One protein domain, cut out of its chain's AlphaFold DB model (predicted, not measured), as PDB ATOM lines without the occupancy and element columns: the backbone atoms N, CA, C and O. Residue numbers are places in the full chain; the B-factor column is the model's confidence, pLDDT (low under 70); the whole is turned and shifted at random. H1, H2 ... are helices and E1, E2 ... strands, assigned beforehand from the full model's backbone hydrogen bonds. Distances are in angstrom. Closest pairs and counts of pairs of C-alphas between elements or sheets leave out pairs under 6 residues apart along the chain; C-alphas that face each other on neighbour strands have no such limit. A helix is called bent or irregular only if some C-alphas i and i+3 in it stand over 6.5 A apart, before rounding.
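What this domain is: This is residues 1470 to 1574 and 1619 to 1716 of the 1784 residues of the protein "Sister chromatid cohesion protein" of Ajellomyces capsulatus (strain G186AR / H82 / ATCC MYA-2454 / RMSCC 2432) (UniProt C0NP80). Two long helices running opposite ways, H4 and H5, form the core of an up-and-down bundle, with H3 and H8 packed along H5 and H2 along H4, each of the five running against the one before it in the chain. H9 crosses H4 and H5 steeply, a small strand hairpin, E1 and E2, sits by H3, and the short helices H6 and H7 lie far from the middle. The printed part has 203 residues, with two strands followed by ten named helices; E1 and E2 make an antiparallel sheet. The class is mostly helix, and the whole is compact, with a radius of gyration of the C-alphas of 17.2 A and spans of 55 by 37 by 32 A.

Where its parts are: E1, residues 1472 to 1474, begins at C-alpha 1472 (255.834, 133.891, 203.007). E2 is residues 1477 to 1479, H1 1482 to 1489, H2 1493 to 1505 with 18.3 A, and H3 1522 to 1535 with 20.0 A. H4, residues 1542 to 1574, is 46.2 A long, has a kink of 30 degrees near residue 1559, and is only just irregular: C-alphas 1570 and 1573 are 6.50 A apart. H5, residues 1619 to 1646, is 40.4 A long. H6 is residues 1652 to 1656, H7 1661 to 1664, H8 1677 to 1686 with 14.2 A, and H9 1693 to 1709 with 24.0 A. H10, residues 1711 to 1714, ends at C-alpha 1714 (251.406, 154.867, 227.099).

How they stand to each other: H4 and H5 touch at a shallow tilt of 28 degrees, opposite ways, closest at C-alphas Ile 1549 and Arg 1639, 5.7 A. H5 touches H3 at 7 degrees, closest at C-alphas Ala 1535 and Ala 1638, 5.1 A. With residues 1630 to 1641 alone H5 touches H8, closest at C-alphas Met 1634 and Val 1683, 5.7 A. H4 touches H2 with residues 1543 to 1555 alone, closest at C-alphas Leu 1500 and Thr 1548, 6.2 A. H9 touches H5 at a steep tilt of 49 degrees, closest at C-alphas Ala 1626 and Met 1696, 5.2 A. H1 and H2 only just touch, with 3 pairs of C-alphas within 8 A, and only at the corner. H7 only just touches H4, with 3 pairs within 8 A; H10 is close to H4 but not clearly touching, at 6.2 A between C-alphas Ala 1557 and Leu 1713. H6 touches no helix. In the hairpin of E1 and E2, N 1473 and O 1478 are 2.9 A apart, within hydrogen-bond range. Every O i to N i+4 pair is within range in H1, H2, H3, H5, H6, H8 and H9; in H4 25 of 29 are, and H7 and H10 are too short for such a pair.

The domain as a whole: The two C-alphas farthest apart, Asn 1574 and Lys 1662, are 54.7 A apart. Residues 1575 to 1618 are not printed, and C-alphas 1574 and 1619 are 13.9 A apart across the cut. The links H2 to H3 and H7 to H8 are long. The mean pLDDT of the printed part is 85.0; residues 1573 to 1574, 1649 to 1664, 1672 and 1709 to 1716 are under 70.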
ATOM      1  N   SER A1470     255.261 139.031 198.418       93.98
ATOM      2  CA  SER A1470     254.936 138.455 199.724       93.98
ATOM      3  C   SER A1470     256.179 137.867 200.405       93.98
ATOM      4  O   SER A1470     257.096 137.371 199.752       93.98
ATOM      5  N   GLY A1471     256.222 137.920 201.735       94.96
ATOM      6  CA  GLY A1471     257.322 137.400 202.551       94.96
ATOM      7  C   GLY A1471     257.163 135.949 202.992       94.96
ATOM      8  O   GLY A1471     258.028 135.433 203.692       94.96
ATOM      9  N   ALA A1472     256.072 135.278 202.626       94.37
ATOM     10  CA  ALA A1472     255.834 133.891 203.007       94.37
ATOM     11  C   ALA A1472     255.007 133.137 201.961       94.37
ATOM     12  O   ALA A1472     254.170 133.722 201.279       94.37
ATOM     13  N   PHE A1473     255.229 131.829 201.866       90.72
ATOM     14  CA  PHE A1473     254.378 130.913 201.104       90.72
ATOM     15  C   PHE A1473     253.073 130.642 201.868       90.72
ATOM     16  O   PHE A1473     253.045 130.815 203.078       90.72
ATOM     17  N   VAL A1474     251.991 130.232 201.192       81.66
ATOM     18  CA  VAL A1474     250.650 130.068 201.811       81.66
ATOM     19  C   VAL A1474     250.347 128.618 202.215       81.66
ATOM     20  O   VAL A1474     249.495 128.365 203.063       81.66
ATOM     21  N   ARG A1475     251.013 127.627 201.607       76.92
ATOM     22  CA  ARG A1475     250.660 126.203 201.752       76.92
ATOM     23  C   ARG A1475     251.894 125.309 201.940       76.92
ATOM     24  O   ARG A1475     252.371 124.751 200.953       76.92
ATOM     25  N   PRO A1476     252.378 125.114 203.181       78.95
ATOM     26  CA  PRO A1476     251.962 125.779 204.427       78.95
ATOM     27  C   PRO A1476     252.501 127.216 204.544       78.95
ATOM     28  O   PRO A1476     253.324 127.634 203.727       78.95
ATOM     29  N   TYR A1477     252.046 127.965 205.560       85.97
ATOM     30  CA  TYR A1477     252.624 129.274 205.873       85.97
ATOM     31  C   TYR A1477     254.071 129.148 206.333       85.97
ATOM     32  O   TYR A1477     254.330 128.765 207.473       85.97
ATOM     33  N   THR A1478     254.998 129.504 205.448       90.55
ATOM     34  CA  THR A1478     256.437 129.422 205.705       90.55
ATOM     35  C   THR A1478     257.117 130.687 205.210       90.55
ATOM     36  O   THR A1478     256.914 131.099 204.070       90.55
ATOM     37  N   SER A1479     257.938 131.288 206.070       95.64
ATOM     38  CA  SER A1479     258.770 132.451 205.751       95.64
ATOM     39  C   SER A1479     259.676 132.181 204.540       95.64
ATOM     40  O   SER A1479     260.341 131.145 204.487       95.64
ATOM     41  N   LYS A1480     259.729 133.102 203.569       96.08
ATOM     42  CA  LYS A1480     260.613 132.969 202.395       96.08
ATOM     43  C   LYS A1480     262.088 133.064 202.786       96.08
ATOM     44  O   LYS A1480     262.916 132.379 202.203       96.08
ATOM     45  N   LEU A1481     262.408 133.855 203.810       97.40
ATOM     46  CA  LEU A1481     263.743 133.987 204.401       97.40
ATOM     47  C   LEU A1481     264.030 132.914 205.464       97.40
ATOM     48  O   LEU A1481     264.985 133.058 206.229       97.40
ATOM     49  N   ALA A1482     263.219 131.855 205.565       94.30
ATOM     50  CA  ALA A1482     263.492 130.755 206.491       94.30
ATOM     51  C   ALA A1482     264.910 130.161 206.326       94.30
ATOM     52  O   ALA A1482     265.563 129.992 207.356       94.30
ATOM     53  N   PRO A1483     265.444 129.933 205.103       94.06
ATOM     54  CA  PRO A1483     266.808 129.423 204.926       94.06
ATOM     55  C   PRO A1483     267.873 130.365 205.517       94.06
ATOM     56  O   PRO A1483     268.713 129.939 206.311       94.06
ATOM     57  N   LEU A1484     267.771 131.668 205.241       95.57
ATOM     58  CA  LEU A1484     268.615 132.699 205.851       95.57
ATOM     59  C   LEU A1484     268.558 132.638 207.385       95.57
ATOM     60  O   LEU A1484     269.590 132.655 208.058       95.57
ATOM     61  N   PHE A1485     267.354 132.559 207.955       94.92
ATOM     62  CA  PHE A1485     267.187 132.526 209.405       94.92
ATOM     63  C   PHE A1485     267.719 131.226 210.026       94.92
ATOM     64  O   PHE A1485     268.264 131.255 211.129       94.92
ATOM     65  N   ASP A1486     267.636 130.099 209.318       91.25
ATOM     66  CA  ASP A1486     268.225 128.825 209.738       91.25
ATOM     67  C   ASP A1486     269.753 128.895 209.845       91.25
ATOM     68  O   ASP A1486     270.317 128.388 210.818       91.25
ATOM     69  N   ILE A1487     270.421 129.590 208.921       92.28
ATOM     70  CA  ILE A1487     271.871 129.836 208.988       92.28
ATOM     71  C   ILE A1487     272.203 130.758 210.166       92.28
ATOM     72  O   ILE A1487     273.096 130.472 210.969       92.28
ATOM     73  N   ILE A1488     271.435 131.834 210.345       90.93
ATOM     74  CA  ILE A1488     271.641 132.784 211.445       90.93
ATOM     75  C   ILE A1488     271.415 132.119 212.808       90.93
ATOM     76  O   ILE A1488     272.112 132.450 213.765       90.93
ATOM     77  N   LYS A1489     270.529 131.125 212.921       86.93
ATOM     78  CA  LYS A1489     270.332 130.355 214.163       86.93
ATOM     79  C   LYS A1489     271.571 129.572 214.614       86.93
ATOM     80  O   LYS A1489     271.707 129.316 215.808       86.93
ATOM     81  N   VAL A1490     272.501 129.241 213.716       84.77
ATOM     82  CA  VAL A1490     273.792 128.615 214.079       84.77
ATOM     83  C   VAL A1490     274.744 129.619 214.757       84.77
ATOM     84  O   VAL A1490     275.679 129.230 215.456       84.77
ATOM     85  N   SER A1491     274.473 130.916 214.605       85.57
ATOM     86  CA  SER A1491     275.281 132.032 215.113       85.57
ATOM     87  C   SER A1491     275.110 132.252 216.619       85.57
ATOM     88  O   SER A1491     274.177 131.756 217.252       85.57
ATOM     89  N   ASN A1492     275.972 133.082 217.213       83.09
ATOM     90  CA  ASN A1492     275.810 133.506 218.610       83.09
ATOM     91  C   ASN A1492     274.500 134.311 218.809       83.09
ATOM     92  O   ASN A1492     274.143 135.143 217.973       83.09
ATOM     93  N   SER A1493     273.834 134.156 219.962       82.54
ATOM     94  CA  SER A1493     272.621 134.899 220.366       82.54
ATOM     95  C   SER A1493     272.728 136.422 220.171       82.54
ATOM     96  O   SER A1493     271.743 137.085 219.841       82.54
ATOM     97  N   LYS A1494     273.937 136.995 220.303       84.69
ATOM     98  CA  LYS A1494     274.197 138.413 219.989       84.69
ATOM     99  C   LYS A1494     273.880 138.759 218.525       84.69
ATOM    100  O   LYS A1494     273.232 139.774 218.284       84.69
ATOM    101  N   TYR A1495     274.327 137.941 217.572       86.55
ATOM    102  CA  TYR A1495     274.095 138.152 216.139       86.55
ATOM    103  C   TYR A1495     272.646 137.865 215.756       86.55
ATOM    104  O   TYR A1495     272.046 138.666 215.052       86.55
ATOM    105  N   GLN A1496     272.043 136.810 216.310       89.74
ATOM    106  CA  GLN A1496     270.619 136.508 216.112       89.74
ATOM    107  C   GLN A1496     269.729 137.691 216.521       89.74
ATOM    108  O   GLN A1496     268.883 138.151 215.753       89.74
ATOM    109  N   ARG A1497     269.965 138.249 217.719       87.09
ATOM    110  CA  ARG A1497     269.226 139.417 218.218       87.09
ATOM    111  C   ARG A1497     269.463 140.649 217.354       87.09
ATOM    112  O   ARG A1497     268.518 141.382 217.071       87.09
ATOM    113  N   LYS A1498     270.715 140.882 216.951       90.99
ATOM    114  CA  LYS A1498     271.087 142.001 216.082       90.99
ATOM    115  C   LYS A1498     270.392 141.896 214.723       90.99
ATOM    116  O   LYS A1498     269.806 142.878 214.285       90.99
ATOM    117  N   PHE A1499     270.384 140.714 214.107       94.68
ATOM    118  CA  PHE A1499     269.691 140.456 212.848       94.68
ATOM    119  C   PHE A1499     268.191 140.735 212.955       94.68
ATOM    120  O   PHE A1499     267.674 141.527 212.175       94.68
ATOM    121  N   LEU A1500     267.506 140.152 213.946       94.98
ATOM    122  CA  LEU A1500     266.064 140.347 214.139       94.98
ATOM    123  C   LEU A1500     265.714 141.816 214.409       94.98
ATOM    124  O   LEU A1500     264.744 142.334 213.860       94.98
ATOM    125  N   THR A1501     266.535 142.507 215.206       93.98
ATOM    126  CA  THR A1501     266.374 143.945 215.471       93.98
ATOM    127  C   THR A1501     266.511 144.744 214.177       93.98
ATOM    128  O   THR A1501     265.616 145.516 213.844       93.98
ATOM    129  N   ASN A1502     267.585 144.510 213.418       95.66
ATOM    130  CA  ASN A1502     267.843 145.198 212.157       95.66
ATOM    131  C   ASN A1502     266.760 144.904 211.103       95.66
ATOM    132  O   ASN A1502     266.370 145.793 210.348       95.66
ATOM    133  N   LEU A1503     266.236 143.676 211.074       96.28
ATOM    134  CA  LEU A1503     265.146 143.299 210.184       96.28
ATOM    135  C   LEU A1503     263.865 144.067 210.527       96.28
ATOM    136  O   LEU A1503     263.245 144.622 209.628       96.28
ATOM    137  N   CYS A1504     263.506 144.186 211.810       96.29
ATOM    138  CA  CYS A1504     262.363 145.006 212.229       96.29
ATOM    139  C   CYS A1504     262.539 146.473 211.806       96.29
ATOM    140  O   CYS A1504     261.604 147.075 211.285       96.29
ATOM    141  N   THR A1505     263.746 147.036 211.956       95.10
ATOM    142  CA  THR A1505     264.024 148.435 211.574       95.10
ATOM    143  C   THR A1505     263.913 148.709 210.073       95.10
ATOM    144  O   THR A1505     263.861 149.867 209.682       95.10
ATOM    145  N   LYS A1506     263.824 147.687 209.207       94.34
ATOM    146  CA  LYS A1506     263.539 147.889 207.772       94.34
ATOM    147  C   LYS A1506     262.120 148.383 207.494       94.34
ATOM    148  O   LYS A1506     261.883 148.925 206.419       94.34
ATOM    149  N   VAL A1507     261.203 148.178 208.438       94.60
ATOM    150  CA  VAL A1507     259.826 148.693 208.381       94.60
ATOM    151  C   VAL A1507     259.722 150.080 209.026       94.60
ATOM    152  O   VAL A1507     258.692 150.725 208.908       94.60
ATOM    153  N   ASP A1508     260.772 150.557 209.700       95.39
ATOM    154  CA  ASP A1508     260.806 151.900 210.278       95.39
ATOM    155  C   ASP A1508     261.090 152.964 209.200       95.39
ATOM    156  O   ASP A1508     261.801 152.704 208.223       95.39
ATOM    157  N   PHE A1509     260.528 154.162 209.357       95.10
ATOM    158  CA  PHE A1509     260.626 155.242 208.372       95.10
ATOM    159  C   PHE A1509     260.434 156.626 208.996       95.10
ATOM    160  O   PHE A1509     259.726 156.816 209.979       95.10
ATOM    161  N   GLU A1510     261.007 157.643 208.353       92.58
ATOM    162  CA  GLU A1510     260.661 159.034 208.637       92.58
ATOM    163  C   GLU A1510     259.484 159.451 207.754       92.58
ATOM    164  O   GLU A1510     259.611 159.457 206.528       92.58
ATOM    165  N   LEU A1511     258.366 159.866 208.361       90.14
ATOM    166  CA  LEU A1511     257.138 160.225 207.636       90.14
ATOM    167  C   LEU A1511     257.402 161.191 206.467       90.14
ATOM    168  O   LEU A1511     256.930 160.956 205.362       90.14
ATOM    169  N   ARG A1512     258.238 162.219 206.665       88.00
ATOM    170  CA  ARG A1512     258.575 163.224 205.633       88.00
ATOM    171  C   ARG A1512     259.357 162.671 204.436       88.00
ATOM    172  O   ARG A1512     259.345 163.294 203.382       88.00
ATOM    173  N   LYS A1513     260.070 161.553 204.604       91.13
ATOM    174  CA  LYS A1513     260.885 160.904 203.561       91.13
ATOM    175  C   LYS A1513     260.170 159.719 202.902       91.13
ATOM    176  O   LYS A1513     260.748 159.086 202.022       91.13
ATOM    177  N   LEU A1514     258.955 159.390 203.343       91.73
ATOM    178  CA  LEU A1514     258.188 158.262 202.829       91.73
ATOM    179  C   LEU A1514     257.724 158.539 201.392       91.73
ATOM    180  O   LEU A1514     256.851 159.374 201.163       91.73
ATOM    181  N   ASP A1515     258.305 157.821 200.433       90.28
ATOM    182  CA  ASP A1515     257.918 157.886 199.025       90.28
ATOM    183  C   ASP A1515     256.655 157.056 198.761       90.28
ATOM    184  O   ASP A1515     256.629 155.835 198.939       90.28
ATOM    185  N   VAL A1516     255.611 157.745 198.302       89.08
ATOM    186  CA  VAL A1516     254.303 157.171 197.954       89.08
ATOM    187  C   VAL A1516     253.932 157.356 196.482       89.08
ATOM    188  O   VAL A1516     252.762 157.233 196.112       89.08
ATOM    189  N   SER A1517     254.928 157.651 195.641       86.17
ATOM    190  CA  SER A1517     254.750 157.898 194.205       86.17
ATOM    191  C   SER A1517     254.346 156.658 193.400       86.17
ATOM    192  O   SER A1517     253.634 156.776 192.405       86.17
ATOM    193  N   LYS A1518     254.793 155.470 193.827       86.51
ATOM    194  CA  LYS A1518     254.468 154.175 193.203       86.51
ATOM    195  C   LYS A1518     253.106 153.633 193.668       86.51
ATOM    196  O   LYS A1518     252.623 153.983 194.749       86.51
ATOM    197  N   ASP A1519     252.506 152.747 192.871       83.85
ATOM    198  CA  ASP A1519     251.232 152.087 193.189       83.85
ATOM    199  C   ASP A1519     251.308 150.552 193.019       83.85
ATOM    200  O   ASP A1519     251.408 150.076 191.887       83.85
ATOM    201  N   PRO A1520     251.301 149.764 194.114       86.81
ATOM    202  CA  PRO A1520     251.412 150.211 195.504       86.81
ATOM    203  C   PRO A1520     252.808 150.804 195.818       86.81
ATOM    204  O   PRO A1520     253.784 150.510 195.120       86.81
ATOM    205  N   PRO A1521     252.947 151.620 196.881       93.19
ATOM    206  CA  PRO A1521     254.237 152.151 197.319       93.19
ATOM    207  C   PRO A1521     255.253 151.052 197.649       93.19
ATOM    208  O   PRO A1521     254.928 150.044 198.280       93.19
ATOM    209  N   GLU A1522     256.524 151.264 197.291       93.69
ATOM    210  CA  GLU A1522     257.587 150.271 197.519       93.69
ATOM    211  C   GLU A1522     257.787 149.963 199.006       93.69
ATOM    212  O   GLU A1522     257.983 148.805 199.376       93.69
ATOM    213  N   HIS A1523     257.675 150.978 199.867       95.25
ATOM    214  CA  HIS A1523     257.792 150.792 201.309       95.25
ATOM    215  C   HIS A1523     256.664 149.919 201.882       95.25
ATOM    216  O   HIS A1523     256.914 149.113 202.779       95.25
ATOM    217  N   LEU A1524     255.445 150.003 201.332       95.55
ATOM    218  CA  LEU A1524     254.316 149.161 201.743       95.55
ATOM    219  C   LEU A1524     254.581 147.687 201.403       95.55
ATOM    220  O   LEU A1524     254.407 146.806 202.244       95.55
ATOM    221  N   LEU A1525     255.081 147.425 200.191       96.07
ATOM    222  CA  LEU A1525     255.478 146.083 199.756       96.07
ATOM    223  C   LEU A1525     256.612 145.512 200.615       96.07
ATOM    224  O   LEU A1525     256.535 144.362 201.047       96.07
ATOM    225  N   LEU A1526     257.634 146.319 200.907       96.81
ATOM    226  CA  LEU A1526     258.730 145.921 201.792       96.81
ATOM    227  C   LEU A1526     258.220 145.616 203.208       96.81
ATOM    228  O   LEU A1526     258.622 144.623 203.811       96.81
ATOM    229  N   SER A1527     257.294 146.431 203.720       97.15
ATOM    230  CA  SER A1527     256.678 146.242 205.039       97.15
ATOM    231  C   SER A1527     255.914 144.922 205.120       97.15
ATOM    232  O   SER A1527     256.075 144.181 206.093       97.15
ATOM    233  N   ARG A1528     255.146 144.575 204.076       97.09
ATOM    234  CA  ARG A1528     254.493 143.264 203.947       97.09
ATOM    235  C   ARG A1528     255.521 142.137 203.936       97.09
ATOM    236  O   ARG A1528     255.384 141.188 204.709       97.09
ATOM    237  N   PHE A1529     256.537 142.240 203.079       98.08
ATOM    238  CA  PHE A1529     257.582 141.229 202.939       98.08
ATOM    239  C   PHE A1529     258.254 140.942 204.286       98.08
ATOM    240  O   PHE A1529     258.307 139.797 204.736       98.08
ATOM    241  N   VAL A1530     258.712 141.981 204.982       98.18
ATOM    242  CA  VAL A1530     259.391 141.842 206.274       98.18
ATOM    243  C   VAL A1530     258.449 141.306 207.355       98.18
ATOM    244  O   VAL A1530     258.802 140.354 208.049       98.18
ATOM    245  N   SER A1531     257.234 141.851 207.473       97.71
ATOM    246  CA  SER A1531     256.280 141.451 208.520       97.71
ATOM    247  C   SER A1531     255.847 139.989 208.385       97.71
ATOM    248  O   SER A1531     255.769 139.276 209.383       97.71
ATOM    249  N   GLN A1532     255.619 139.511 207.157       97.66
ATOM    250  CA  GLN A1532     255.284 138.106 206.905       97.66
ATOM    251  C   GLN A1532     256.458 137.171 207.230       97.66
ATOM    252  O   GLN A1532     256.246 136.144 207.874       97.66
ATOM    253  N   ASN A1533     257.694 137.538 206.871       97.85
ATOM    254  CA  ASN A1533     258.875 136.755 207.253       97.85
ATOM    255  C   ASN A1533     259.022 136.666 208.785       97.85
ATOM    256  O   ASN A1533     259.202 135.571 209.315       97.85
ATOM    257  N   ILE A1534     258.884 137.792 209.499       97.49
ATOM    258  CA  ILE A1534     258.958 137.850 210.970       97.49
ATOM    259  C   ILE A1534     257.873 136.986 211.621       97.49
ATOM    260  O   ILE A1534     258.153 136.262 212.581       97.49
ATOM    261  N   ALA A1535     256.638 137.049 211.118       95.63
ATOM    262  CA  ALA A1535     255.525 136.273 211.652       95.63
ATOM    263  C   ALA A1535     255.771 134.761 211.527       95.63
ATOM    264  O   ALA A1535     255.507 134.017 212.470       95.63
ATOM    265  N   PHE A1536     256.309 134.310 210.390       95.43
ATOM    266  CA  PHE A1536     256.442 132.888 210.061       95.43
ATOM    267  C   PHE A1536     257.848 132.306 210.257       95.43
ATOM    268  O   PHE A1536     258.118 131.198 209.793       95.43
ATOM    269  N   PHE A1537     258.751 133.010 210.941       94.92
ATOM    270  CA  PHE A1537     260.002 132.402 211.386       94.92
ATOM    271  C   PHE A1537     259.769 131.329 212.457       94.92
ATOM    272  O   PHE A1537     258.959 131.474 213.377       94.92
ATOM    273  N   GLU A1538     260.541 130.249 212.357       89.96
ATOM    274  CA  GLU A1538     260.609 129.193 213.365       89.96
ATOM    275  C   GLU A1538     261.656 129.555 214.422       89.96
ATOM    276  O   GLU A1538     262.853 129.292 214.249       89.96
ATOM    277  N   TYR A1539     261.185 130.185 215.500       91.24
ATOM    278  CA  TYR A1539     261.997 130.629 216.632       91.24
ATOM    279  C   TYR A1539     262.402 129.446 217.517       91.24
ATOM    280  O   TYR A1539     261.557 128.686 217.996       91.24
ATOM    281  N   ALA A1540     263.702 129.300 217.765       84.81
ATOM    282  CA  ALA A1540     264.253 128.200 218.550       84.81
ATOM    283  C   ALA A1540     264.280 128.507 220.051       84.81
ATOM    284  O   ALA A1540     264.271 127.580 220.862       84.81
ATOM    285  N   GLN A1541     264.312 129.787 220.434       86.11
ATOM    286  CA  GLN A1541     264.447 130.221 221.826       86.11
ATOM    287  C   GLN A1541     263.530 131.401 222.149       86.11
ATOM    288  O   GLN A1541     263.324 132.301 221.334       86.11
ATOM    289  N   ILE A1542     263.035 131.460 223.389       83.95
ATOM    290  CA  ILE A1542     262.280 132.625 223.892       83.95
ATOM    291  C   ILE A1542     263.134 133.909 223.816       83.95
ATOM    292  O   ILE A1542     262.606 134.994 223.559       83.95
ATOM    293  N   ALA A1543     264.459 133.774 223.958       84.11
ATOM    294  CA  ALA A1543     265.447 134.837 223.775       84.11
ATOM    295  C   ALA A1543     265.410 135.521 222.394       84.11
ATOM    296  O   ALA A1543     265.922 136.632 222.269       84.11
ATOM    297  N   GLU A1544     264.828 134.889 221.375       88.77
ATOM    298  CA  GLU A1544     264.661 135.456 220.032       88.77
ATOM    299  C   GLU A1544     263.323 136.208 219.914       88.77
ATOM    300  O   GLU A1544     263.258 137.299 219.344       88.77
ATOM    301  N   ILE A1545     262.256 135.667 220.512       89.81
ATOM    302  CA  ILE A1545     260.890 136.197 220.382       89.81
ATOM    303  C   ILE A1545     260.709 137.487 221.191       89.81
ATOM    304  O   ILE A1545     260.189 138.475 220.672       89.81
ATOM    305  N   LEU A1546     261.140 137.506 222.460       87.81
ATOM    306  CA  LEU A1546     260.907 138.658 223.344       87.81
ATOM    307  C   LEU A1546     261.571 139.951 222.836       87.81
ATOM    308  O   LEU A1546     260.880 140.975 222.813       87.81
ATOM    309  N   PRO A1547     262.849 139.950 222.395       87.43
ATOM    310  CA  PRO A1547     263.466 141.142 221.818       87.43
ATOM    311  C   PRO A1547     262.827 141.572 220.500       87.43
ATOM    312  O   PRO A1547     262.739 142.771 220.252       87.43
ATOM    313  N   THR A1548     262.351 140.627 219.681       93.36
ATOM    314  CA  THR A1548     261.661 140.927 218.415       93.36
ATOM    315  C   THR A1548     260.342 141.651 218.675       93.36
ATOM    316  O   THR A1548     260.124 142.739 218.150       93.36
ATOM    317  N   ILE A1549     259.511 141.120 219.581       92.55
ATOM    318  CA  ILE A1549     258.268 141.775 220.017       92.55
ATOM    319  C   ILE A1549     258.564 143.159 220.612       92.55
ATOM    320  O   ILE A1549     257.886 144.125 220.277       92.55
ATOM    321  N   ALA A1550     259.591 143.278 221.461       89.72
ATOM    322  CA  ALA A1550     259.983 144.559 222.054       89.72
ATOM    323  C   ALA A1550     260.467 145.572 221.007       89.72
ATOM    324  O   ALA A1550     260.236 146.768 221.154       89.72
ATOM    325  N   CYS A1551     261.151 145.107 219.959       94.30
ATOM    326  CA  CYS A1551     261.595 145.955 218.863       94.30
ATOM    327  C   CYS A1551     260.407 146.505 218.070       94.30
ATOM    328  O   CYS A1551     260.326 147.713 217.875       94.30
ATOM    329  N   ILE A1552     259.458 145.639 217.695       95.13
ATOM    330  CA  ILE A1552     258.232 146.036 216.988       95.13
ATOM    331  C   ILE A1552     257.447 147.072 217.795       95.13
ATOM    332  O   ILE A1552     257.064 148.110 217.266       95.13
ATOM    333  N   GLU A1553     257.247 146.816 219.087       93.03
ATOM    334  CA  GLU A1553     256.522 147.733 219.972       93.03
ATOM    335  C   GLU A1553     257.210 149.092 220.080       93.03
ATOM    336  O   GLU A1553     256.537 150.116 220.036       93.03
ATOM    337  N   ARG A1554     258.546 149.119 220.156       93.19
ATOM    338  CA  ARG A1554     259.317 150.367 220.189       93.19
ATOM    339  C   ARG A1554     259.167 151.173 218.899       93.19
ATOM    340  O   ARG A1554     259.012 152.386 218.974       93.19
ATOM    341  N   ILE A1555     259.204 150.511 217.740       94.10
ATOM    342  CA  ILE A1555     259.030 151.164 216.433       94.10
ATOM    343  C   ILE A1555     257.625 151.767 216.331       94.10
ATOM    344  O   ILE A1555     257.482 152.940 215.999       94.10
ATOM    345  N   VAL A1556     256.586 151.002 216.683       91.85
ATOM    346  CA  VAL A1556     255.202 151.498 216.641       91.85
ATOM    347  C   VAL A1556     254.963 152.599 217.680       91.85
ATOM    348  O   VAL A1556     254.281 153.568 217.372       91.85
ATOM    349  N   ALA A1557     255.569 152.531 218.866       89.01
ATOM    350  CA  ALA A1557     255.476 153.605 219.856       89.01
ATOM    351  C   ALA A1557     256.166 154.898 219.384       89.01
ATOM    352  O   ALA A1557     255.590 155.975 219.507       89.01
ATOM    353  N   ALA A1558     257.375 154.817 218.823       91.63
ATOM    354  CA  ALA A1558     258.120 155.995 218.381       91.63
ATOM    355  C   ALA A1558     257.541 156.586 217.083       91.63
ATOM    356  O   ALA A1558     257.011 157.699 217.073       91.63
ATOM    357  N   THR A1559     257.596 155.824 215.993       93.19
ATOM    358  CA  THR A1559     257.184 156.270 214.656       93.19
ATOM    359  C   THR A1559     255.667 156.387 214.556       93.19
ATOM    360  O   THR A1559     255.154 157.335 213.960       93.19
ATOM    361  N   GLY A1560     254.926 155.491 215.212       91.16
ATOM    362  CA  GLY A1560     253.469 155.539 215.217       91.16
ATOM    363  C   GLY A1560     252.888 156.748 215.941       91.16
ATOM    364  O   GLY A1560     251.918 157.308 215.444       91.16
ATOM    365  N   THR A1561     253.504 157.228 217.027       89.73
ATOM    366  CA  THR A1561     253.057 158.467 217.695       89.73
ATOM    367  C   THR A1561     253.158 159.677 216.761       89.73
ATOM    368  O   THR A1561     252.257 160.513 216.732       89.73
ATOM    369  N   ILE A1562     254.216 159.753 215.946       91.86
ATOM    370  CA  ILE A1562     254.390 160.824 214.952       91.86
ATOM    371  C   ILE A1562     253.302 160.735 213.873       91.86
ATOM    372  O   ILE A1562     252.710 161.751 213.512       91.86
ATOM    373  N   VAL A1563     253.025 159.527 213.374       92.34
ATOM    374  CA  VAL A1563     251.998 159.292 212.348       92.34
ATOM    375  C   VAL A1563     250.597 159.583 212.888       92.34
ATOM    376  O   VAL A1563     249.829 160.267 212.221       92.34
ATOM    377  N   ALA A1564     250.264 159.131 214.099       89.33
ATOM    378  CA  ALA A1564     248.970 159.400 214.723       89.33
ATOM    379  C   ALA A1564     248.763 160.892 214.995       89.33
ATOM    380  O   ALA A1564     247.695 161.412 214.690       89.33
ATOM    381  N   HIS A1565     249.794 161.598 215.474       88.48
ATOM    382  CA  HIS A1565     249.723 163.048 215.640       88.48
ATOM    383  C   HIS A1565     249.433 163.756 214.310       88.48
ATOM    384  O   HIS A1565     248.534 164.588 214.261       88.48
ATOM    385  N   ALA A1566     250.124 163.376 213.227       88.16
ATOM    386  CA  ALA A1566     249.878 163.929 211.895       88.16
ATOM    387  C   ALA A1566     248.467 163.600 211.367       88.16
ATOM    388  O   ALA A1566     247.814 164.448 210.768       88.16
ATOM    389  N   ILE A1567     247.948 162.393 211.629       88.20
ATOM    390  CA  ILE A1567     246.560 162.032 211.304       88.20
ATOM    391  C   ILE A1567     245.577 162.932 212.076       88.20
ATOM    392  O   ILE A1567     244.630 163.457 211.494       88.20
ATOM    393  N   GLU A1568     245.788 163.149 213.374       85.48
ATOM    394  CA  GLU A1568     244.904 163.985 214.191       85.48
ATOM    395  C   GLU A1568     244.928 165.464 213.780       85.48
ATOM    396  O   GLU A1568     243.862 166.080 213.662       85.48
ATOM    397  N   THR A1569     246.113 166.035 213.533       82.63
ATOM    398  CA  THR A1569     246.265 167.448 213.152       82.63
ATOM    399  C   THR A1569     245.830 167.711 211.721       82.63
ATOM    400  O   THR A1569     245.082 168.657 211.476       82.63
ATOM    401  N   ASP A1570     246.258 166.875 210.778       80.23
ATOM    402  CA  ASP A1570     246.151 167.199 209.357       80.23
ATOM    403  C   ASP A1570     244.849 166.660 208.741       80.23
ATOM    404  O   ASP A1570     244.307 167.266 207.809       80.23
ATOM    405  N   LEU A1571     244.301 165.558 209.280       75.59
ATOM    406  CA  LEU A1571     243.071 164.934 208.779       75.59
ATOM    407  C   LEU A1571     241.823 165.328 209.584       75.59
ATOM    408  O   LEU A1571     240.800 165.645 208.979       75.59
ATOM    409  N   PHE A1572     241.870 165.308 210.924       71.42
ATOM    410  CA  PHE A1572     240.654 165.440 211.749       71.42
ATOM    411  C   PHE A1572     240.351 166.863 212.252       71.42
ATOM    412  O   PHE A1572     239.171 167.225 212.332       71.42
ATOM    413  N   GLN A1573     241.351 167.715 212.524       56.98
ATOM    414  CA  GLN A1573     241.090 169.098 212.971       56.98
ATOM    415  C   GLN A1573     240.520 170.021 211.880       56.98
ATOM    416  O   GLN A1573     239.826 170.986 212.203       56.98
ATOM    417  N   ASN A1574     240.685 169.691 210.594       46.58
ATOM    418  CA  ASN A1574     240.132 170.479 209.483       46.58
ATOM    419  C   ASN A1574     238.588 170.477 209.391       46.58
ATOM    420  O   ASN A1574     238.029 171.149 208.524       46.58
ATOM    421  N   GLY A1619     244.842 164.882 198.865       80.76
ATOM    422  CA  GLY A1619     244.904 163.481 198.461       80.76
ATOM    423  C   GLY A1619     246.309 162.880 198.555       80.76
ATOM    424  O   GLY A1619     246.430 161.686 198.830       80.76
ATOM    425  N   GLN A1620     247.370 163.679 198.373       84.90
ATOM    426  CA  GLN A1620     248.748 163.185 198.493       84.90
ATOM    427  C   GLN A1620     249.119 162.931 199.952       84.90
ATOM    428  O   GLN A1620     249.644 161.861 200.272       84.90
ATOM    429  N   LEU A1621     248.784 163.869 200.841       89.05
ATOM    430  CA  LEU A1621     248.991 163.712 202.277       89.05
ATOM    431  C   LEU A1621     248.190 162.529 202.835       89.05
ATOM    432  O   LEU A1621     248.736 161.713 203.575       89.05
ATOM    433  N   LEU A1622     246.922 162.374 202.433       90.89
ATOM    434  CA  LEU A1622     246.100 161.231 202.842       90.89
ATOM    435  C   LEU A1622     246.722 159.899 202.401       90.89
ATOM    436  O   LEU A1622     246.797 158.967 203.200       90.89
ATOM    437  N   ARG A1623     247.222 159.810 201.161       91.95
ATOM    438  CA  ARG A1623     247.928 158.618 200.662       91.95
ATOM    439  C   ARG A1623     249.205 158.338 201.460       91.95
ATOM    440  O   ARG A1623     249.487 157.179 201.770       91.95
ATOM    441  N   GLN A1624     249.959 159.377 201.820       93.91
ATOM    442  CA  GLN A1624     251.166 159.273 202.644       93.91
ATOM    443  C   GLN A1624     250.858 158.734 204.047       93.91
ATOM    444  O   GLN A1624     251.491 157.772 204.486       93.91
ATOM    445  N   LEU A1625     249.854 159.301 204.719       93.42
ATOM    446  CA  LEU A1625     249.419 158.872 206.050       93.42
ATOM    447  C   LEU A1625     248.826 157.458 206.035       93.42
ATOM    448  O   LEU A1625     249.155 156.657 206.906       93.42
ATOM    449  N   ALA A1626     248.022 157.112 205.026       93.16
ATOM    450  CA  ALA A1626     247.450 155.773 204.887       93.16
ATOM    451  C   ALA A1626     248.524 154.708 204.622       93.16
ATOM    452  O   ALA A1626     248.474 153.631 205.211       93.16
ATOM    453  N   THR A1627     249.534 155.021 203.801       95.23
ATOM    454  CA  THR A1627     250.684 154.129 203.571       95.23
ATOM    455  C   THR A1627     251.464 153.902 204.865       95.23
ATOM    456  O   THR A1627     251.755 152.762 205.219       95.23
ATOM    457  N   ALA A1628     251.761 154.981 205.597       95.78
ATOM    458  CA  ALA A1628     252.441 154.923 206.887       95.78
ATOM    459  C   ALA A1628     251.662 154.077 207.913       95.78
ATOM    460  O   ALA A1628     252.227 153.179 208.540       95.78
ATOM    461  N   ALA A1629     250.356 154.330 208.045       95.62
ATOM    462  CA  ALA A1629     249.460 153.592 208.928       95.62
ATOM    463  C   ALA A1629     249.381 152.105 208.548       95.62
ATOM    464  O   ALA A1629     249.566 151.243 209.406       95.62
ATOM    465  N   GLY A1630     249.187 151.787 207.264       95.52
ATOM    466  CA  GLY A1630     249.135 150.413 206.762       95.52
ATOM    467  C   GLY A1630     250.422 149.628 207.039       95.52
ATOM    468  O   GLY A1630     250.361 148.499 207.531       95.52
ATOM    469  N   SER A1631     251.590 150.237 206.802       96.71
ATOM    470  CA  SER A1631     252.900 149.647 207.117       96.71
ATOM    471  C   SER A1631     253.052 149.289 208.598       96.71
ATOM    472  O   SER A1631     253.444 148.166 208.928       96.71
ATOM    473  N   LEU A1632     252.701 150.213 209.499       96.93
ATOM    474  CA  LEU A1632     252.804 149.995 210.944       96.93
ATOM    475  C   LEU A1632     251.763 148.987 211.459       96.93
ATOM    476  O   LEU A1632     252.090 148.170 212.320       96.93
ATOM    477  N   LEU A1633     250.543 148.982 210.905       96.67
ATOM    478  CA  LEU A1633     249.503 147.998 211.233       96.67
ATOM    479  C   LEU A1633     249.920 146.570 210.863       96.67
ATOM    480  O   LEU A1633     249.712 145.653 211.657       96.67
ATOM    481  N   MET A1634     250.560 146.366 209.706       96.59
ATOM    482  CA  MET A1634     251.078 145.046 209.319       96.59
ATOM    483  C   MET A1634     252.136 144.537 210.303       96.59
ATOM    484  O   MET A1634     252.091 143.377 210.726       96.59
ATOM    485  N   LEU A1635     253.065 145.410 210.705       96.41
ATOM    486  CA  LEU A1635     254.096 145.070 211.683       96.41
ATOM    487  C   LEU A1635     253.480 144.769 213.060       96.41
ATOM    488  O   LEU A1635     253.881 143.820 213.741       96.41
ATOM    489  N   TRP A1636     252.466 145.537 213.458       95.34
ATOM    490  CA  TRP A1636     251.742 145.326 214.706       95.34
ATOM    491  C   TRP A1636     250.965 144.005 214.730       95.34
ATOM    492  O   TRP A1636     250.966 143.291 215.741       95.34
ATOM    493  N   GLU A1637     250.343 143.626 213.615       95.45
ATOM    494  CA  GLU A1637     249.638 142.351 213.498       95.45
ATOM    495  C   GLU A1637     250.615 141.167 213.552       95.45
ATOM    496  O   GLU A1637     250.309 140.159 214.191       95.45
ATOM    497  N   ALA A1638     251.835 141.305 213.011       96.26
ATOM    498  CA  ALA A1638     252.897 140.305 213.184       96.26
ATOM    499  C   ALA A1638     253.258 140.114 214.667       96.26
ATOM    500  O   ALA A1638     253.318 138.981 215.152       96.26
ATOM    501  N   ARG A1639     253.404 141.202 215.434       93.98
ATOM    502  CA  ARG A1639     253.585 141.129 216.896       93.98
ATOM    503  C   ARG A1639     252.411 140.433 217.583       93.98
ATOM    504  O   ARG A1639     252.619 139.581 218.451       93.98
ATOM    505  N   SER A1640     251.182 140.780 217.217       92.54
ATOM    506  CA  SER A1640     249.971 140.229 217.839       92.54
ATOM    507  C   SER A1640     249.784 138.746 217.510       92.54
ATOM    508  O   SER A1640     249.355 137.967 218.365       92.54
ATOM    509  N   TYR A1641     250.164 138.326 216.305       94.11
ATOM    510  CA  TYR A1641     250.248 136.924 215.917       94.11
ATOM    511  C   TYR A1641     251.293 136.169 216.746       94.11
ATOM    512  O   TYR A1641     250.951 135.150 217.340       94.11
ATOM    513  N   LEU A1642     252.520 136.687 216.883       93.47
ATOM    514  CA  LEU A1642     253.571 136.041 217.681       93.47
ATOM    515  C   LEU A1642     253.182 135.890 219.159       93.47
ATOM    516  O   LEU A1642     253.407 134.830 219.747       93.47
ATOM    517  N   ARG A1643     252.546 136.907 219.763       89.65
ATOM    518  CA  ARG A1643     252.027 136.817 221.142       89.65
ATOM    519  C   ARG A1643     250.993 135.701 221.289       89.65
ATOM    520  O   ARG A1643     251.096 134.907 222.221       89.65
ATOM    521  N   ARG A1644     250.030 135.614 220.361       89.54
ATOM    522  CA  ARG A1644     249.007 134.553 220.346       89.54
ATOM    523  C   ARG A1644     249.631 133.178 220.125       89.54
ATOM    524  O   ARG A1644     249.315 132.251 220.862       89.54
ATOM    525  N   LEU A1645     250.536 133.065 219.154       89.26
ATOM    526  CA  LEU A1645     251.178 131.812 218.777       89.26
ATOM    527  C   LEU A1645     252.035 131.248 219.908       89.26
ATOM    528  O   LEU A1645     252.020 130.044 220.105       89.26
ATOM    529  N   TYR A1646     252.750 132.079 220.668       87.77
ATOM    530  CA  TYR A1646     253.648 131.620 221.739       87.77
ATOM    531  C   TYR A1646     253.107 131.843 223.161       87.77
ATOM    532  O   TYR A1646     253.816 131.584 224.132       87.77
ATOM    533  N   GLY A1647     251.860 132.303 223.307       80.53
ATOM    534  CA  GLY A1647     251.210 132.508 224.607       80.53
ATOM    535  C   GLY A1647     251.891 133.567 225.483       80.53
ATOM    536  O   GLY A1647     251.907 133.443 226.708       80.53
ATOM    537  N   ILE A1648     252.491 134.589 224.867       79.41
ATOM    538  CA  ILE A1648     253.256 135.626 225.570       79.41
ATOM    539  C   ILE A1648     252.300 136.733 226.025       79.41
ATOM    540  O   ILE A1648     251.855 137.552 225.221       79.41
ATOM    541  N   ASN A1649     252.021 136.772 227.330       67.57
ATOM    542  CA  ASN A1649     251.249 137.837 227.975       67.57
ATOM    543  C   ASN A1649     252.151 138.988 228.450       67.57
ATOM    544  O   ASN A1649     253.296 138.768 228.849       67.57
ATOM    545  N   PHE A1650     251.594 140.203 228.507       58.22
ATOM    546  CA  PHE A1650     252.266 141.433 228.955       58.22
ATOM    547  C   PHE A1650     253.023 141.270 230.292       58.22
ATOM    548  O   PHE A1650     254.199 141.623 230.405       58.22
ATOM    549  N   HIS A1651     252.393 140.640 231.294       47.35
ATOM    550  CA  HIS A1651     252.960 140.484 232.641       47.35
ATOM    551  C   HIS A1651     254.178 139.552 232.747       47.35
ATOM    552  O   HIS A1651     254.866 139.589 233.771       47.35
ATOM    553  N   ALA A1652     254.490 138.747 231.725       49.54
ATOM    554  CA  ALA A1652     255.705 137.929 231.742       49.54
ATOM    555  C   ALA A1652     256.973 138.807 231.803       49.54
ATOM    556  O   ALA A1652     257.939 138.445 232.473       49.54
ATOM    557  N   ARG A1653     256.948 140.022 231.226       48.73
ATOM    558  CA  ARG A1653     258.106 140.935 231.242       48.73
ATOM    559  C   ARG A1653     258.488 141.426 232.636       48.73
ATOM    560  O   ARG A1653     259.670 141.409 232.968       48.73
ATOM    561  N   GLN A1654     257.526 141.844 233.466       45.14
ATOM    562  CA  GLN A1654     257.871 142.408 234.780       45.14
ATOM    563  C   GLN A1654     258.424 141.361 235.753       45.14
ATOM    564  O   GLN A1654     259.238 141.699 236.610       45.14
ATOM    565  N   LYS A1655     258.052 140.081 235.610       44.01
ATOM    566  CA  LYS A1655     258.656 139.013 236.421       44.01
ATOM    567  C   LYS A1655     260.018 138.546 235.906       44.01
ATOM    568  O   LYS A1655     260.823 138.087 236.712       44.01
ATOM    569  N   GLU A1656     260.312 138.705 234.618       43.91
ATOM    570  CA  GLU A1656     261.517 138.138 233.994       43.91
ATOM    571  C   GLU A1656     262.586 139.172 233.603       43.91
ATOM    572  O   GLU A1656     263.586 138.816 232.984       43.91
ATOM    573  N   GLY A1657     262.484 140.427 234.058       48.88
ATOM    574  CA  GLY A1657     263.580 141.408 233.947       48.88
ATOM    575  C   GLY A1657     264.907 140.956 234.595       48.88
ATOM    576  O   GLY A1657     265.958 141.542 234.346       48.88
ATOM    577  N   LYS A1658     264.881 139.878 235.393       46.43
ATOM    578  CA  LYS A1658     266.053 139.114 235.865       46.43
ATOM    579  C   LYS A1658     265.886 137.602 235.642       46.43
ATOM    580  O   LYS A1658     266.344 136.802 236.457       46.43
ATOM    581  N   GLY A1659     265.195 137.218 234.568       48.43
ATOM    582  CA  GLY A1659     264.988 135.830 234.169       48.43
ATOM    583  C   GLY A1659     266.330 135.122 234.043       48.43
ATOM    584  O   GLY A1659     267.280 135.635 233.446       48.43
ATOM    585  N   SER A1660     266.430 133.953 234.666       54.39
ATOM    586  CA  SER A1660     267.628 133.122 234.611       54.39
ATOM    587  C   SER A1660     268.015 132.883 233.151       54.39
ATOM    588  O   SER A1660     267.153 132.581 232.330       54.39
ATOM    589  N   ALA A1661     269.310 132.917 232.816       58.10
ATOM    590  CA  ALA A1661     269.785 132.550 231.476       58.10
ATOM    591  C   ALA A1661     269.260 131.170 231.009       58.10
ATOM    592  O   ALA A1661     269.199 130.901 229.814       58.10
ATOM    593  N   LYS A1662     268.835 130.292 231.937       59.59
ATOM    594  CA  LYS A1662     268.161 129.025 231.607       59.59
ATOM    595  C   LYS A1662     266.738 129.176 231.063       59.59
ATOM    596  O   LYS A1662     266.340 128.329 230.274       59.59
ATOM    597  N   GLU A1663     265.966 130.171 231.498       60.91
ATOM    598  CA  GLU A1663     264.572 130.348 231.059       60.91
ATOM    599  C   GLU A1663     264.509 130.903 229.635       60.91
ATOM    600  O   GLU A1663     263.783 130.370 228.802       60.91
ATOM    601  N   LEU A1664     265.359 131.884 229.323       66.85
ATOM    602  CA  LEU A1664     265.446 132.497 227.993       66.85
ATOM    603  C   LEU A1664     265.906 131.515 226.900       66.85
ATOM    604  O   LEU A1664     265.448 131.602 225.763       66.85
ATOM    605  N   ASN A1665     266.761 130.552 227.256       70.35
ATOM    606  CA  ASN A1665     267.270 129.529 226.336       70.35
ATOM    607  C   ASN A1665     266.306 128.342 226.145       70.35
ATOM    608  O   ASN A1665     266.653 127.366 225.479       70.35
ATOM    609  N   ARG A1666     265.113 128.370 226.757       75.70
ATOM    610  CA  ARG A1666     264.121 127.301 226.601       75.70
ATOM    611  C   ARG A1666     263.452 127.394 225.218       75.70
ATOM    612  O   ARG A1666     263.112 128.503 224.796       75.70
ATOM    613  N   PRO A1667     263.196 126.257 224.542       78.37
ATOM    614  CA  PRO A1667     262.417 126.256 223.311       78.37
ATOM    615  C   PRO A1667     260.976 126.720 223.573       78.37
ATOM    616  O   PRO A1667     260.344 126.226 224.518       78.37
ATOM    617  N   PRO A1668     260.452 127.665 222.775       80.93
ATOM    618  CA  PRO A1668     259.116 128.207 222.957       80.93
ATOM    619  C   PRO A1668     258.048 127.173 222.570       80.93
ATOM    620  O   PRO A1668     258.206 126.405 221.622       80.93
ATOM    621  N   SER A1669     256.940 127.135 223.311       77.54
ATOM    622  CA  SER A1669     255.802 126.255 223.017       77.54
ATOM    623  C   SER A1669     254.726 127.011 222.246       77.54
ATOM    624  O   SER A1669     254.224 128.019 222.743       77.54
ATOM    625  N   LYS A1670     254.339 126.506 221.070       82.08
ATOM    626  CA  LYS A1670     253.233 127.073 220.288       82.08
ATOM    627  C   LYS A1670     251.877 126.710 220.908       82.08
ATOM    628  O   LYS A1670     251.635 125.548 221.247       82.08
ATOM    629  N   VAL A1671     250.993 127.692 221.043       76.26
ATOM    630  CA  VAL A1671     249.596 127.538 221.453       76.26
ATOM    631  C   VAL A1671     248.838 126.834 220.331       76.26
ATOM    632  O   VAL A1671     248.854 127.262 219.178       76.26
ATOM    633  N   GLN A1672     248.183 125.723 220.662       69.60
ATOM    634  CA  GLN A1672     247.414 124.940 219.695       69.60
ATOM    635  C   GLN A1672     246.170 125.708 219.219       69.60
ATOM    636  O   GLN A1672     245.533 126.406 220.004       69.60
ATOM    637  N   GLY A1673     245.824 125.561 217.938       71.57
ATOM    638  CA  GLY A1673     244.682 126.235 217.304       71.57
ATOM    639  C   GLY A1673     244.986 127.629 216.745       71.57
ATOM    640  O   GLY A1673     244.163 128.183 216.022       71.57
ATOM    641  N   VAL A1674     246.164 128.197 217.021       76.29
ATOM    642  CA  VAL A1674     246.597 129.457 216.403       76.29
ATOM    643  C   VAL A1674     247.248 129.150 215.053       76.29
ATOM    644  O   VAL A1674     248.385 128.684 215.004       76.29
ATOM    645  N   THR A1675     246.522 129.395 213.962       80.63
ATOM    646  CA  THR A1675     247.027 129.269 212.586       80.63
ATOM    647  C   THR A1675     247.406 130.631 212.000       80.63
ATOM    648  O   THR A1675     247.024 131.685 212.517       80.63
ATOM    649  N   GLY A1676     248.170 130.609 210.905       82.89
ATOM    650  CA  GLY A1676     248.587 131.807 210.172       82.89
ATOM    651  C   GLY A1676     247.469 132.520 209.405       82.89
ATOM    652  O   GLY A1676     247.691 133.639 208.954       82.89
ATOM    653  N   ASP A1677     246.280 131.916 209.284       87.63
ATOM    654  CA  ASP A1677     245.202 132.387 208.401       87.63
ATOM    655  C   ASP A1677     244.727 133.794 208.752       87.63
ATOM    656  O   ASP A1677     244.723 134.676 207.901       87.63
ATOM    657  N   ARG A1678     244.432 134.056 210.033       88.50
ATOM    658  CA  ARG A1678     243.980 135.387 210.467       88.50
ATOM    659  C   ARG A1678     245.037 136.467 210.223       88.50
ATOM    660  O   ARG A1678     244.691 137.572 209.826       88.50
ATOM    661  N   PHE A1679     246.310 136.167 210.483       93.51
ATOM    662  CA  PHE A1679     247.399 137.108 210.199       93.51
ATOM    663  C   PHE A1679     247.494 137.372 208.690       93.51
ATOM    664  O   PHE A1679     247.583 138.523 208.265       93.51
ATOM    665  N   TRP A1680     247.419 136.313 207.881       93.43
ATOM    666  CA  TRP A1680     247.475 136.407 206.428       93.43
ATOM    667  C   TRP A1680     246.316 137.224 205.845       93.43
ATOM    668  O   TRP A1680     246.550 138.089 205.000       93.43
ATOM    669  N   GLU A1681     245.087 136.994 206.308       91.46
ATOM    670  CA  GLU A1681     243.891 137.734 205.891       91.46
ATOM    671  C   GLU A1681     243.980 139.217 206.259       91.46
ATOM    672  O   GLU A1681     243.766 140.068 205.399       91.46
ATOM    673  N   VAL A1682     244.359 139.548 207.501       92.53
ATOM    674  CA  VAL A1682     244.493 140.949 207.939       92.53
ATOM    675  C   VAL A1682     245.559 141.680 207.122       92.53
ATOM    676  O   VAL A1682     245.301 142.772 206.624       92.53
ATOM    677  N   VAL A1683     246.731 141.070 206.923       94.62
ATOM    678  CA  VAL A1683     247.792 141.657 206.089       94.62
ATOM    679  C   VAL A1683     247.337 141.807 204.636       94.62
ATOM    680  O   VAL A1683     247.639 142.816 204.009       94.62
ATOM    681  N   SER A1684     246.584 140.843 204.101       92.29
ATOM    682  CA  SER A1684     246.036 140.930 202.742       92.29
ATOM    683  C   SER A1684     245.029 142.075 202.610       92.29
ATOM    684  O   SER A1684     245.106 142.834 201.651       92.29
ATOM    685  N   ASN A1685     244.154 142.271 203.599       91.88
ATOM    686  CA  ASN A1685     243.205 143.388 203.623       91.88
ATOM    687  C   ASN A1685     243.916 144.746 203.745       91.88
ATOM    688  O   ASN A1685     243.540 145.698 203.066       91.88
ATOM    689  N   LEU A1686     244.982 144.834 204.549       93.12
ATOM    690  CA  LEU A1686     245.784 146.057 204.688       93.12
ATOM    691  C   LEU A1686     246.498 146.455 203.390       93.12
ATOM    692  O   LEU A1686     246.769 147.636 203.188       93.12
ATOM    693  N   MET A1687     246.764 145.516 202.477       92.73
ATOM    694  CA  MET A1687     247.325 145.851 201.163       92.73
ATOM    695  C   MET A1687     246.360 146.645 200.272       92.73
ATOM    696  O   MET A1687     246.826 147.316 199.357       92.73
ATOM    697  N   HIS A1688     245.058 146.629 200.574       90.78
ATOM    698  CA  HIS A1688     244.012 147.395 199.885       90.78
ATOM    699  C   HIS A1688     243.740 148.769 200.535       90.78
ATOM    700  O   HIS A1688     242.752 149.443 200.226       90.78
ATOM    701  N   CYS A1689     244.611 149.224 201.447       89.25
ATOM    702  CA  CYS A1689     244.429 150.491 202.167       89.25
ATOM    703  C   CYS A1689     244.429 151.739 201.266       89.25
ATOM    704  O   CYS A1689     243.933 152.779 201.691       89.25
ATOM    705  N   LEU A1690     244.954 151.648 200.037       90.72
ATOM    706  CA  LEU A1690     245.073 152.770 199.097       90.72
ATOM    707  C   LEU A1690     244.055 152.736 197.944       90.72
ATOM    708  O   LEU A1690     244.064 153.649 197.120       90.72
ATOM    709  N   ASP A1691     243.176 151.727 197.892       89.38
ATOM    710  CA  ASP A1691     242.249 151.504 196.767       89.38
ATOM    711  C   ASP A1691     241.196 152.619 196.627       89.38
ATOM    712  O   ASP A1691     240.707 152.897 195.532       89.38
ATOM    713  N   SER A1692     240.828 153.277 197.731       89.50
ATOM    714  CA  SER A1692     239.839 154.354 197.749       89.50
ATOM    715  C   SER A1692     240.138 155.379 198.844       89.50
ATOM    716  O   SER A1692     240.814 155.094 199.832       89.50
ATOM    717  N   THR A1693     239.587 156.585 198.715       87.09
ATOM    718  CA  THR A1693     239.663 157.608 199.774       87.09
ATOM    719  C   THR A1693     239.007 157.149 201.074       87.09
ATOM    720  O   THR A1693     239.487 157.492 202.150       87.09
ATOM    721  N   GLU A1694     237.946 156.342 200.998       88.10
ATOM    722  CA  GLU A1694     237.259 155.794 202.172       88.10
ATOM    723  C   GLU A1694     238.122 154.760 202.910       88.10
ATOM    724  O   GLU A1694     238.259 154.838 204.134       88.10
ATOM    725  N   THR A1695     238.773 153.841 202.187       90.06
ATOM    726  CA  THR A1695     239.695 152.856 202.783       90.06
ATOM    727  C   THR A1695     240.948 153.515 203.355       90.06
ATOM    728  O   THR A1695     241.384 153.131 204.442       90.06
ATOM    729  N   MET A1696     241.472 154.568 202.715       92.59
ATOM    730  CA  MET A1696     242.582 155.364 203.255       92.59
ATOM    731  C   MET A1696     242.220 156.028 204.592       92.59
ATOM    732  O   MET A1696     242.961 155.901 205.570       92.59
ATOM    733  N   VAL A1697     241.065 156.701 204.664       89.81
ATOM    734  CA  VAL A1697     240.583 157.336 205.905       89.81
ATOM    735  C   VAL A1697     240.312 156.287 206.984       89.81
ATOM    736  O   VAL A1697     240.659 156.508 208.143       89.81
ATOM    737  N   THR A1698     239.736 155.141 206.617       90.81
ATOM    738  CA  THR A1698     239.462 154.037 207.553       90.81
ATOM    739  C   THR A1698     240.756 153.473 208.131       90.81
ATOM    740  O   THR A1698     240.880 153.384 209.344       90.81
ATOM    741  N   THR A1699     241.771 153.227 207.299       93.50
ATOM    742  CA  THR A1699     243.091 152.746 207.750       93.50
ATOM    743  C   THR A1699     243.757 153.736 208.712       93.50
ATOM    744  O   THR A1699     244.313 153.337 209.736       93.50
ATOM    745  N   CYS A1700     243.667 155.042 208.427       92.70
ATOM    746  CA  CYS A1700     244.173 156.084 209.325       92.70
ATOM    747  C   CYS A1700     243.407 156.113 210.658       92.70
ATOM    748  O   CYS A1700     244.023 156.237 211.716       92.70
ATOM    749  N   ARG A1701     242.073 155.978 210.621       89.71
ATOM    750  CA  ARG A1701     241.229 155.898 211.825       89.71
ATOM    751  C   ARG A1701     241.544 154.663 212.654       89.71
ATOM    752  O   ARG A1701     241.702 154.801 213.858       89.71
ATOM    753  N   ASP A1702     241.672 153.497 212.029       89.11
ATOM    754  CA  ASP A1702     241.985 152.237 212.703       89.11
ATOM    755  C   ASP A1702     243.348 152.307 213.397       89.11
ATOM    756  O   ASP A1702     243.493 151.860 214.534       89.11
ATOM    757  N   PHE A1703     244.338 152.930 212.753       92.19
ATOM    758  CA  PHE A1703     245.652 153.142 213.351       92.19
ATOM    759  C   PHE A1703     245.634 154.154 214.506       92.19
ATOM    760  O   PHE A1703     246.203 153.887 215.565       92.19
ATOM    761  N   ALA A1704     244.952 155.293 214.344       88.13
ATOM    762  CA  ALA A1704     244.775 156.263 215.426       88.13
ATOM    763  C   ALA A1704     244.019 155.638 216.616       88.13
ATOM    764  O   ALA A1704     244.394 155.820 217.774       88.13
ATOM    765  N   LEU A1705     243.001 154.822 216.327       85.55
ATOM    766  CA  LEU A1705     242.226 154.087 217.316       85.55
ATOM    767  C   LEU A1705     243.091 153.058 218.053       85.55
ATOM    768  O   LEU A1705     243.036 153.017 219.281       85.55
ATOM    769  N   LEU A1706     243.939 152.306 217.342       84.75
ATOM    770  CA  LEU A1706     244.910 151.387 217.940       84.75
ATOM    771  C   LEU A1706     245.807 152.102 218.964       84.75
ATOM    772  O   LEU A1706     245.918 151.639 220.094       84.75
ATOM    773  N   LEU A1707     246.398 153.243 218.601       81.11
ATOM    774  CA  LEU A1707     247.247 154.033 219.506       81.11
ATOM    775  C   LEU A1707     246.472 154.678 220.668       81.11
ATOM    776  O   LEU A1707     247.043 154.889 221.736       81.11
ATOM    777  N   SER A1708     245.184 154.983 220.479       73.90
ATOM    778  CA  SER A1708     244.343 155.604 221.513       73.90
ATOM    779  C   SER A1708     243.803 154.618 222.559       73.90
ATOM    780  O   SER A1708     243.738 154.972 223.737       73.90
ATOM    781  N   ILE A1709     243.407 153.408 222.133       60.63
ATOM    782  CA  ILE A1709     242.798 152.367 222.978       60.63
ATOM    783  C   ILE A1709     243.866 151.573 223.725       60.63
ATOM    784  O   ILE A1709     243.621 151.113 224.840       60.63
ATOM    785  N   ASP A1710     245.033 151.372 223.113       54.31
ATOM    786  CA  ASP A1710     246.058 150.515 223.690       54.31
ATOM    787  C   ASP A1710     246.846 151.269 224.774       54.31
ATOM    788  O   ASP A1710     247.923 151.825 224.540       54.31
ATOM    789  N   ASP A1711     246.298 151.282 225.996       51.34
ATOM    790  CA  ASP A1711     246.964 151.802 227.198       51.34
ATOM    791  C   ASP A1711     248.357 151.155 227.415       51.34
ATOM    792  O   ASP A1711     249.193 151.732 228.114       51.34
ATOM    793  N   GLU A1712     248.667 150.011 226.773       51.33
ATOM    794  CA  GLU A1712     250.001 149.386 226.794       51.33
ATOM    795  C   GLU A1712     251.091 150.254 226.128       51.33
ATOM    796  O   GLU A1712     252.256 150.152 226.522       51.33
ATOM    797  N   LEU A1713     250.752 151.121 225.158       49.85
ATOM    798  CA  LEU A1713     251.715 152.017 224.491       49.85
ATOM    799  C   LEU A1713     252.067 153.247 225.346       49.85
ATOM    800  O   LEU A1713     253.189 153.747 225.257       49.85
ATOM    801  N   LYS A1714     251.163 153.701 226.227       45.52
ATOM    802  CA  LYS A1714     251.406 154.867 227.099       45.52
ATOM    803  C   LYS A1714     252.432 154.599 228.205       45.52
ATOM    804  O   LYS A1714     253.119 155.522 228.625       45.52
ATOM    805  N   VAL A1715     252.584 153.352 228.661       41.63
ATOM    806  CA  VAL A1715     253.411 153.035 229.846       41.63
ATOM    807  C   VAL A1715     254.919 152.973 229.545       41.63
ATOM    808  O   VAL A1715     255.724 153.003 230.467       41.63
ATOM    809  N   ALA A1716     255.346 152.946 228.278       38.93
ATOM    810  CA  ALA A1716     256.777 152.963 227.945       38.93
ATOM    811  C   ALA A1716     257.384 154.379 227.847       38.93
ATOM    812  O   ALA A1716     258.602 154.500 227.769       38.93
TER     813      ALA A1716